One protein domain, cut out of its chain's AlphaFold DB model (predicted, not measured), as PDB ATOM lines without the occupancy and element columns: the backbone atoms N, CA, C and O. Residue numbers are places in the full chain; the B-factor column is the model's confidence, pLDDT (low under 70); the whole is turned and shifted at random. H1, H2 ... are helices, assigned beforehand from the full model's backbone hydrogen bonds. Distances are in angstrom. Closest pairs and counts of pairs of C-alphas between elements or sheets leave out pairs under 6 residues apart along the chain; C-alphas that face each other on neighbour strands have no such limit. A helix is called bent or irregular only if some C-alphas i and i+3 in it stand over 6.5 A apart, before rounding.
ATOM      1  N   GLN A   7      33.857 -31.897 -41.253       53.41
ATOM      2  CA  GLN A   7      32.818 -31.977 -40.225       53.41
ATOM      3  C   GLN A   7      32.793 -30.772 -39.274       53.41
ATOM      4  O   GLN A   7      31.722 -30.406 -38.809       53.41
ATOM      5  N   SER A   8      33.929 -30.120 -39.001       55.41
ATOM      6  CA  SER A   8      33.953 -28.959 -38.096       55.41
ATOM      7  C   SER A   8      33.269 -27.719 -38.680       55.41
ATOM      8  O   SER A   8      32.706 -26.923 -37.929       55.41
ATOM      9  N   PHE A   9      33.290 -27.559 -40.008       58.88
ATOM     10  CA  PHE A   9      32.613 -26.458 -40.694       58.88
ATOM     11  C   PHE A   9      31.095 -26.659 -40.714       58.88
ATOM     12  O   PHE A   9      30.356 -25.694 -40.532       58.88
ATOM     13  N   ASP A  10      30.631 -27.900 -40.871       73.06
ATOM     14  CA  ASP A  10      29.199 -28.210 -40.833       73.06
ATOM     15  C   ASP A  10      28.613 -28.031 -39.427       73.06
ATOM     16  O   ASP A  10      27.548 -27.430 -39.294       73.06
ATOM     17  N   SER A  11      29.322 -28.452 -38.372       83.19
ATOM     18  CA  SER A  11      28.830 -28.310 -36.993       83.19
ATOM     19  C   SER A  11      28.603 -26.850 -36.603       83.19
ATOM     20  O   SER A  11      27.535 -26.510 -36.102       83.19
ATOM     21  N   ARG A  12      29.558 -25.957 -36.895       85.44
ATOM     22  CA  ARG A  12      29.430 -24.532 -36.549       85.44
ATOM     23  C   ARG A  12      28.292 -23.843 -37.302       85.44
ATOM     24  O   ARG A  12      27.603 -22.996 -36.741       85.44
ATOM     25  N   ARG A  13      28.095 -24.184 -38.576       87.44
ATOM     26  CA  ARG A  13      27.000 -23.626 -39.384       87.44
ATOM     27  C   ARG A  13      25.642 -24.128 -38.910       87.44
ATOM     28  O   ARG A  13      24.690 -23.351 -38.908       87.44
ATOM     29  N   LEU A  14      25.573 -25.390 -38.486       89.25
ATOM     30  CA  LEU A  14      24.377 -25.985 -37.898       89.25
ATOM     31  C   LEU A  14      24.036 -25.332 -36.550       89.25
ATOM     32  O   LEU A  14      22.904 -24.906 -36.353       89.25
ATOM     33  N   GLU A  15      25.021 -25.149 -35.669       91.94
ATOM     34  CA  GLU A  15      24.843 -24.430 -34.400       91.94
ATOM     35  C   GLU A  15      24.388 -22.979 -34.623       91.94
ATOM     36  O   GLU A  15      23.475 -22.498 -33.952       91.94
ATOM     37  N   ALA A  16      24.979 -22.286 -35.601       91.38
ATOM     38  CA  ALA A  16      24.559 -20.938 -35.975       91.38
ATOM     39  C   ALA A  16      23.133 -20.911 -36.543       91.38
ATOM     40  O   ALA A  16      22.377 -19.985 -36.261       91.38
ATOM     41  N   HIS A  17      22.735 -21.940 -37.294       92.50
ATOM     42  CA  HIS A  17      21.377 -22.060 -37.817       92.50
ATOM     43  C   HIS A  17      20.363 -22.240 -36.678       92.50
ATOM     44  O   HIS A  17      19.338 -21.561 -36.649       92.50
ATOM     45  N   ASP A  18      20.660 -23.098 -35.704       94.31
ATOM     46  CA  ASP A  18      19.800 -23.286 -34.532       94.31
ATOM     47  C   ASP A  18      19.696 -21.999 -33.701       94.31
ATOM     48  O   ASP A  18      18.597 -21.594 -33.309       94.31
ATOM     49  N   ALA A  19      20.820 -21.299 -33.510       93.31
ATOM     50  CA  ALA A  19      20.846 -19.998 -32.852       93.31
ATOM     51  C   ALA A  19      20.008 -18.952 -33.610       93.31
ATOM     52  O   ALA A  19      19.218 -18.238 -32.992       93.31
ATOM     53  N   LEU A  20      20.114 -18.889 -34.941       94.25
ATOM     54  CA  LEU A  20      19.304 -18.004 -35.780       94.25
ATOM     55  C   LEU A  20      17.805 -18.248 -35.556       94.25
ATOM     56  O   LEU A  20      17.056 -17.302 -35.300       94.25
ATOM     57  N   TYR A  21      17.357 -19.503 -35.615       94.88
ATOM     58  CA  TYR A  21      15.941 -19.839 -35.443       94.88
ATOM     59  C   TYR A  21      15.426 -19.542 -34.032       94.88
ATOM     60  O   TYR A  21      14.312 -19.027 -33.892       94.88
ATOM     61  N   ASP A  22      16.226 -19.802 -32.998       96.19
ATOM     62  CA  ASP A  22      15.893 -19.429 -31.620       96.19
ATOM     63  C   ASP A  22      15.688 -17.909 -31.483       96.19
ATOM     64  O   ASP A  22      14.652 -17.454 -30.981       96.19
ATOM     65  N   LYS A  23      16.624 -17.103 -32.001       94.50
ATOM     66  CA  LYS A  23      16.547 -15.634 -31.940       94.50
ATOM     67  C   LYS A  23      15.361 -15.092 -32.737       94.50
ATOM     68  O   LYS A  23      14.611 -14.258 -32.225       94.50
ATOM     69  N   LEU A  24      15.109 -15.615 -33.939       94.56
ATOM     70  CA  LEU A  24      13.930 -15.260 -34.741       94.56
ATOM     71  C   LEU A  24      12.614 -15.644 -34.044       94.56
ATOM     72  O   LEU A  24      11.643 -14.884 -34.093       94.56
ATOM     73  N   GLY A  25      12.572 -16.790 -33.359       94.31
ATOM     74  CA  GLY A  25      11.425 -17.214 -32.554       94.31
ATOM     75  C   GLY A  25      11.135 -16.258 -31.392       94.31
ATOM     76  O   GLY A  25       9.983 -15.850 -31.183       94.31
ATOM     77  N   LYS A  26      12.182 -15.828 -30.677       94.50
ATOM     78  CA  LYS A  26      12.090 -14.829 -29.600       94.50
ATOM     79  C   LYS A  26      11.607 -13.480 -30.126       94.50
ATOM     80  O   LYS A  26      10.625 -12.948 -29.606       94.50
ATOM     81  N   LEU A  27      12.194 -12.981 -31.215       94.50
ATOM     82  CA  LEU A  27      11.769 -11.738 -31.871       94.50
ATOM     83  C   LEU A  27      10.315 -11.791 -32.332       94.50
ATOM     84  O   LEU A  27       9.572 -10.831 -32.140       94.50
ATOM     85  N   ARG A  28       9.869 -12.916 -32.903       92.38
ATOM     86  CA  ARG A  28       8.466 -13.098 -33.299       92.38
ATOM     87  C   ARG A  28       7.527 -12.984 -32.101       92.38
ATOM     88  O   ARG A  28       6.477 -12.356 -32.218       92.38
ATOM     89  N   THR A  29       7.905 -13.579 -30.972       90.12
ATOM     90  CA  THR A  29       7.130 -13.508 -29.726       90.12
ATOM     91  C   THR A  29       7.084 -12.077 -29.200       90.12
ATOM     92  O   THR A  29       6.006 -11.561 -28.905       90.12
ATOM     93  N   MET A  30       8.231 -11.395 -29.172       89.12
ATOM     94  CA  MET A  30       8.319 -10.006 -28.721       89.12
ATOM     95  C   MET A  30       7.544  -9.044 -29.634       89.12
ATOM     96  O   MET A  30       6.809  -8.170 -29.179       89.12
ATOM     97  N   ARG A  31       7.554  -9.272 -30.948       87.19
ATOM     98  CA  ARG A  31       6.738  -8.487 -31.885       87.19
ATOM     99  C   ARG A  31       5.242  -8.520 -31.548       87.19
ATOM    100  O   ARG A  31       4.529  -7.585 -31.896       87.19
ATOM    101  N   GLY A  32       4.764  -9.551 -30.846       84.62
ATOM    102  CA  GLY A  32       3.394  -9.615 -30.334       84.62
ATOM    103  C   GLY A  32       3.043  -8.476 -29.368       84.62
ATOM    104  O   GLY A  32       1.917  -7.988 -29.398       84.62
ATOM    105  N   MET A  33       3.998  -7.996 -28.565       82.44
ATOM    106  CA  MET A  33       3.784  -6.857 -27.664       82.44
ATOM    107  C   MET A  33       3.817  -5.514 -28.406       82.44
ATOM    108  O   MET A  33       3.171  -4.560 -27.991       82.44
ATOM    109  N   LEU A  34       4.519  -5.446 -29.538       83.44
ATOM    110  CA  LEU A  34       4.620  -4.244 -30.371       83.44
ATOM    111  C   LEU A  34       3.529  -4.160 -31.459       83.44
ATOM    112  O   LEU A  34       3.512  -3.204 -32.229       83.44
ATOM    113  N   HIS A  35       2.611  -5.132 -31.537       86.12
ATOM    114  CA  HIS A  35       1.580  -5.210 -32.580       86.12
ATOM    115  C   HIS A  35       0.167  -5.519 -32.032       86.12
ATOM    116  O   HIS A  35       0.025  -6.081 -30.947       86.12
ATOM    117  N   ALA A  36      -0.861  -5.162 -32.824       61.81
ATOM    118  CA  ALA A  36      -2.317  -5.419 -32.746       61.81
ATOM    119  C   ALA A  36      -3.046  -5.245 -31.396       61.81
ATOM    120  O   ALA A  36      -4.035  -4.523 -31.341       61.81
ATOM    121  N   SER A  37      -2.607  -5.906 -30.328       69.25
ATOM    122  CA  SER A  37      -3.266  -5.920 -29.013       69.25
ATOM    123  C   SER A  37      -2.302  -5.705 -27.842       69.25
ATOM    124  O   SER A  37      -2.739  -5.367 -26.747       69.25
ATOM    125  N   GLY A  38      -0.992  -5.870 -28.055       82.88
ATOM    126  CA  GLY A  38       0.025  -5.671 -27.019       82.88
ATOM    127  C   GLY A  38       0.523  -4.231 -26.898       82.88
ATOM    128  O   GLY A  38       1.048  -3.853 -25.853       82.88
ATOM    129  N   PHE A  39       0.319  -3.406 -27.930       88.44
ATOM    130  CA  PHE A  39       0.925  -2.074 -27.988       88.44
ATOM    131  C   PHE A  39       0.406  -1.133 -26.895       88.44
ATOM    132  O   PHE A  39       1.168  -0.355 -26.324       88.44
ATOM    133  N   GLU A  40      -0.880  -1.226 -26.539       90.06
ATOM    134  CA  GLU A  40      -1.396  -0.466 -25.400       90.06
ATOM    135  C   GLU A  40      -0.775  -0.907 -24.074       90.06
ATOM    136  O   GLU A  40      -0.564  -0.080 -23.192       90.06
ATOM    137  N   HIS A  41      -0.496  -2.204 -23.916       88.50
ATOM    138  CA  HIS A  41       0.181  -2.718 -22.730       88.50
ATOM    139  C   HIS A  41       1.617  -2.193 -22.668       88.50
ATOM    140  O   HIS A  41       2.003  -1.636 -21.646       88.50
ATOM    141  N   PHE A  42       2.346  -2.256 -23.785       91.31
ATOM    142  CA  PHE A  42       3.675  -1.663 -23.920       91.31
ATOM    143  C   PHE A  42       3.678  -0.177 -23.538       91.31
ATOM    144  O   PHE A  42       4.459   0.246 -22.694       91.31
ATOM    145  N   ARG A  43       2.730   0.610 -24.066       91.56
ATOM    146  CA  ARG A  43       2.587   2.041 -23.744       91.56
ATOM    147  C   ARG A  43       2.293   2.339 -22.273       91.56
ATOM    148  O   ARG A  43       2.528   3.464 -21.843       91.56
ATOM    149  N   ARG A  44       1.709   1.393 -21.535       92.88
ATOM    150  CA  ARG A  44       1.406   1.534 -20.101       92.88
ATOM    151  C   ARG A  44       2.590   1.145 -19.209       92.88
ATOM    152  O   ARG A  44       2.511   1.366 -18.007       92.88
ATOM    153  N   MET A  45       3.654   0.561 -19.764       93.06
ATOM    154  CA  MET A  45       4.877   0.251 -19.022       93.06
ATOM    155  C   MET A  45       5.669   1.522 -18.712       93.06
ATOM    156  O   MET A  45       5.612   2.490 -19.469       93.06
ATOM    157  N   ASP A  46       6.460   1.483 -17.641       96.25
ATOM    158  CA  ASP A  46       7.440   2.524 -17.331       96.25
ATOM    159  C   ASP A  46       8.439   2.710 -18.480       96.25
ATOM    160  O   ASP A  46       8.859   1.737 -19.112       96.25
ATOM    161  N   GLU A  47       8.880   3.948 -18.710       94.62
ATOM    162  CA  GLU A  47       9.803   4.301 -19.803       94.62
ATOM    163  C   GLU A  47      11.087   3.464 -19.778       94.62
ATOM    164  O   GLU A  47      11.558   3.009 -20.818       94.62
ATOM    165  N   HIS A  48      11.615   3.181 -18.583       95.69
ATOM    166  CA  HIS A  48      12.792   2.329 -18.429       95.69
ATOM    167  C   HIS A  48      12.547   0.905 -18.944       95.69
ATOM    168  O   HIS A  48      13.377   0.353 -19.660       95.69
ATOM    169  N   ARG A  49      11.371   0.337 -18.653       94.19
ATOM    170  CA  ARG A  49      10.993  -1.007 -19.107       94.19
ATOM    171  C   ARG A  49      10.688  -1.037 -20.601       94.19
ATOM    172  O   ARG A  49      10.954  -2.042 -21.250       94.19
ATOM    173  N   GLN A  50      10.145   0.046 -21.157       94.19
ATOM    174  CA  GLN A  50       9.982   0.185 -22.605       94.19
ATOM    175  C   GLN A  50      11.342   0.206 -23.310       94.19
ATOM    176  O   GLN A  50      11.530  -0.497 -24.301       94.19
ATOM    177  N   ALA A  51      12.296   0.977 -22.780       95.88
ATOM    178  CA  ALA A  51      13.647   1.063 -23.321       95.88
ATOM    179  C   ALA A  51      14.384  -0.279 -23.237       95.88
ATOM    180  O   ALA A  51      14.966  -0.705 -24.229       95.88
ATOM    181  N   GLU A  52      14.305  -0.971 -22.098       96.12
ATOM    182  CA  GLU A  52      14.876  -2.311 -21.921       96.12
ATOM    183  C   GLU A  52      14.280  -3.301 -22.929       96.12
ATOM    184  O   GLU A  52      15.009  -3.994 -23.632       96.12
ATOM    185  N   TYR A  53      12.954  -3.294 -23.081       94.50
ATOM    186  CA  TYR A  53      12.255  -4.164 -24.019       94.50
ATOM    187  C   TYR A  53      12.701  -3.958 -25.472       94.50
ATOM    188  O   TYR A  53      12.977  -4.919 -26.195       94.50
ATOM    189  N   LEU A  54      12.765  -2.697 -25.911       94.94
ATOM    190  CA  LEU A  54      13.251  -2.344 -27.244       94.94
ATOM    191  C   LEU A  54      14.741  -2.673 -27.398       94.94
ATOM    192  O   LEU A  54      15.136  -3.166 -28.451       94.94
ATOM    193  N   GLY A  55      15.540  -2.465 -26.350       95.75
ATOM    194  CA  GLY A  55      16.948  -2.853 -26.281       95.75
ATOM    195  C   GLY A  55      17.143  -4.340 -26.548       95.75
ATOM    196  O   GLY A  55      17.836  -4.708 -27.492       95.75
ATOM    197  N   THR A  56      16.430  -5.195 -25.815       95.38
ATOM    198  CA  THR A  56      16.465  -6.648 -26.026       95.38
ATOM    199  C   THR A  56      16.015  -7.040 -27.437       95.38
ATOM    200  O   THR A  56      16.570  -7.969 -28.020       95.38
ATOM    201  N   CYS A  57      15.040  -6.340 -28.031       95.00
ATOM    202  CA  CYS A  57      14.656  -6.595 -29.424       95.00
ATOM    203  C   CYS A  57      15.799  -6.288 -30.400       95.00
ATOM    204  O   CYS A  57      15.994  -7.040 -31.351       95.00
ATOM    205  N   MET A  58      16.538  -5.197 -30.186       96.00
ATOM    206  CA  MET A  58      17.680  -4.841 -31.032       96.00
ATOM    207  C   MET A  58      18.813  -5.858 -30.881       96.00
ATOM    208  O   MET A  58      19.271  -6.392 -31.884       96.00
ATOM    209  N   GLU A  59      19.175  -6.223 -29.651       96.69
ATOM    210  CA  GLU A  59      20.223  -7.220 -29.387       96.69
ATOM    211  C   GLU A  59      19.901  -8.580 -30.023       96.69
ATOM    212  O   GLU A  59      20.740  -9.183 -30.686       96.69
ATOM    213  N   LEU A  60      18.656  -9.054 -29.891       94.50
ATOM    214  CA  LEU A  60      18.232 -10.300 -30.530       94.50
ATOM    215  C   LEU A  60      18.273 -10.220 -32.063       94.50
ATOM    216  O   LEU A  60      18.519 -11.240 -32.707       94.50
ATOM    217  N   ALA A  61      17.993  -9.052 -32.648       94.62
ATOM    218  CA  ALA A  61      18.040  -8.847 -34.094       94.62
ATOM    219  C   ALA A  61      19.480  -8.836 -34.618       94.62
ATOM    220  O   ALA A  61      19.757  -9.493 -35.623       94.62
ATOM    221  N   ASP A  62      20.387  -8.166 -33.911       96.38
ATOM    222  CA  ASP A  62      21.813  -8.151 -34.232       96.38
ATOM    223  C   ASP A  62      22.423  -9.554 -34.100       96.38
ATOM    224  O   ASP A  62      23.100 -10.027 -35.016       96.38
ATOM    225  N   ASP A  63      22.102 -10.276 -33.020       94.62
ATOM    226  CA  ASP A  63      22.524 -11.665 -32.815       94.62
ATOM    227  C   ASP A  63      21.995 -12.594 -33.915       94.62
ATOM    228  O   ASP A  63      22.724 -13.452 -34.419       94.62
ATOM    229  N   ALA A  64      20.722 -12.441 -34.297       94.88
ATOM    230  CA  ALA A  64      20.129 -13.216 -35.381       94.88
ATOM    231  C   ALA A  64      20.854 -12.936 -36.703       94.88
ATOM    232  O   ALA A  64      21.194 -13.864 -37.433       94.88
ATOM    233  N   TYR A  65      21.138 -11.669 -37.002       93.75
ATOM    234  CA  TYR A  65      21.865 -11.294 -38.207       93.75
ATOM    235  C   TYR A  65      23.284 -11.879 -38.224       93.75
ATOM    236  O   TYR A  65      23.698 -12.464 -39.226       93.75
ATOM    237  N   ALA A  66      24.010 -11.806 -37.108       93.56
ATOM    238  CA  ALA A  66      25.331 -12.415 -36.983       93.56
ATOM    239  C   ALA A  66      25.285 -13.941 -37.186       93.56
ATOM    240  O   ALA A  66      26.100 -14.490 -37.930       93.56
ATOM    241  N   ALA A  67      24.305 -14.623 -36.585       92.00
ATOM    242  CA  ALA A  67      24.103 -16.059 -36.755       92.00
ATOM    243  C   ALA A  67      23.797 -16.428 -38.218       92.00
ATOM    244  O   ALA A  67      24.394 -17.362 -38.747       92.00
ATOM    245  N   MET A  68      22.956 -15.643 -38.902       92.75
ATOM    246  CA  MET A  68      22.660 -15.810 -40.329       92.75
ATOM    247  C   MET A  68      23.925 -15.738 -41.189       92.75
ATOM    248  O   MET A  68      24.140 -16.609 -42.028       92.75
ATOM    249  N   LEU A  69      24.801 -14.756 -40.946       92.56
ATOM    250  CA  LEU A  69      26.063 -14.645 -41.683       92.56
ATOM    251  C   LEU A  69      26.951 -15.883 -41.497       92.56
ATOM    252  O   LEU A  69      27.581 -16.331 -42.455       92.56
ATOM    253  N   VAL A  70      26.995 -16.460 -40.292       91.19
ATOM    254  CA  VAL A  70      27.756 -17.694 -40.034       91.19
ATOM    255  C   VAL A  70      27.102 -18.895 -40.720       91.19
ATOM    256  O   VAL A  70      27.795 -19.679 -41.370       91.19
ATOM    257  N   THR A  71      25.777 -19.032 -40.645       86.62
ATOM    258  CA  THR A  71      25.028 -20.094 -41.336       86.62
ATOM    259  C   THR A  71      25.246 -20.055 -42.846       86.62
ATOM    260  O   THR A  71      25.514 -21.095 -43.454       86.62
ATOM    261  N   ASP A  72      25.229 -18.870 -43.452       87.94
ATOM    262  CA  ASP A  72      25.461 -18.681 -44.889       87.94
ATOM    263  C   ASP A  72      26.937 -18.858 -45.288       87.94
ATOM    264  O   ASP A  72      27.259 -18.926 -46.474       87.94
ATOM    265  N   GLY A  73      27.845 -18.992 -44.314       85.12
ATOM    266  CA  GLY A  73      29.286 -19.105 -44.548       85.12
ATOM    267  C   GLY A  73      29.947 -17.780 -44.941       85.12
ATOM    268  O   GLY A  73      31.051 -17.781 -45.480       85.12
TER     269      GLY A  73
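What this domain is: This is residues 7 to 73 of the 76 residues of an uncharacterized protein of Ralstonia insidiosa (UniProt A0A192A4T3). Two long helices, H1 and H3, run opposite ways side by side and spread like a narrow V toward one end, where the short helix H2 and the loop before it make a small head. The whole is a rod, with its length made by the two long helices. The printed part has 67 residues with three named helices, in the order H1, H2, H3 along the chain, and no named strand; the class is all helix. It is loose, with a radius of gyration of the C-alphas of 15.0 A, and the C-alphas span 50 by 21 by 12 A along their three main axes.

How they stand to each other: H1, residues 7 to 31, touches H3, residues 47 to 71, with 32 pairs of C-alphas within 8 A. Their closest C-alphas, those of Arg 13 and Thr 71, are 4.5 A apart. H1 and H3 run opposite ways at a shallow tilt of 28 degrees, and their centres are 13.5 A apart. After H1, a short link of 7 residues leads to H2, residues 39 to 44. H1 and H2 are apart. A tight link of 2 residues joins H2 to H3. H2 and H3 are close but not clearly touching, with 2 pairs of C-alphas within 8 A, and their closest C-alphas, those of Phe 42 and Gln 50, are 6.7 A apart. They run opposite ways at a steep tilt of 42 degrees. In H1, H2 and H3 every O i to N i+4 pair is within hydrogen-bond range.

Where its parts are: H1 runs from Gln 7, whose C-alpha is at (32.818, -31.977, -40.225), to Arg 31, with its C-alpha at (6.738, -8.487, -31.885); its first and last C-alphas are 36.1 A apart. H2, Phe 39 to Arg 44, is 8.7 A from first to last C-alpha. H3 begins at Glu 47 and ends at Thr 71, whose C-alpha is at (25.028, -20.094, -41.336), and it is 35.9 A from first to last C-alpha. H1 and H3 have 25 residues each, and no helix is bent.

The domain as a whole: The two C-alphas farthest apart, those of Gln 7 and Arg 44, are 50.1 A apart, while the first and last printed C-alphas, those of Gln 7 and Gly 73, are 14.0 A apart. The printed part, residues 7 to 73, has no cut, and no link is long. The mean pLDDT of the printed part is 89.2; it is under 70 at residues 7 to 9 and at residues 36 to 37 of this model. H3 has a mean pLDDT of 94, and H1 one of 87.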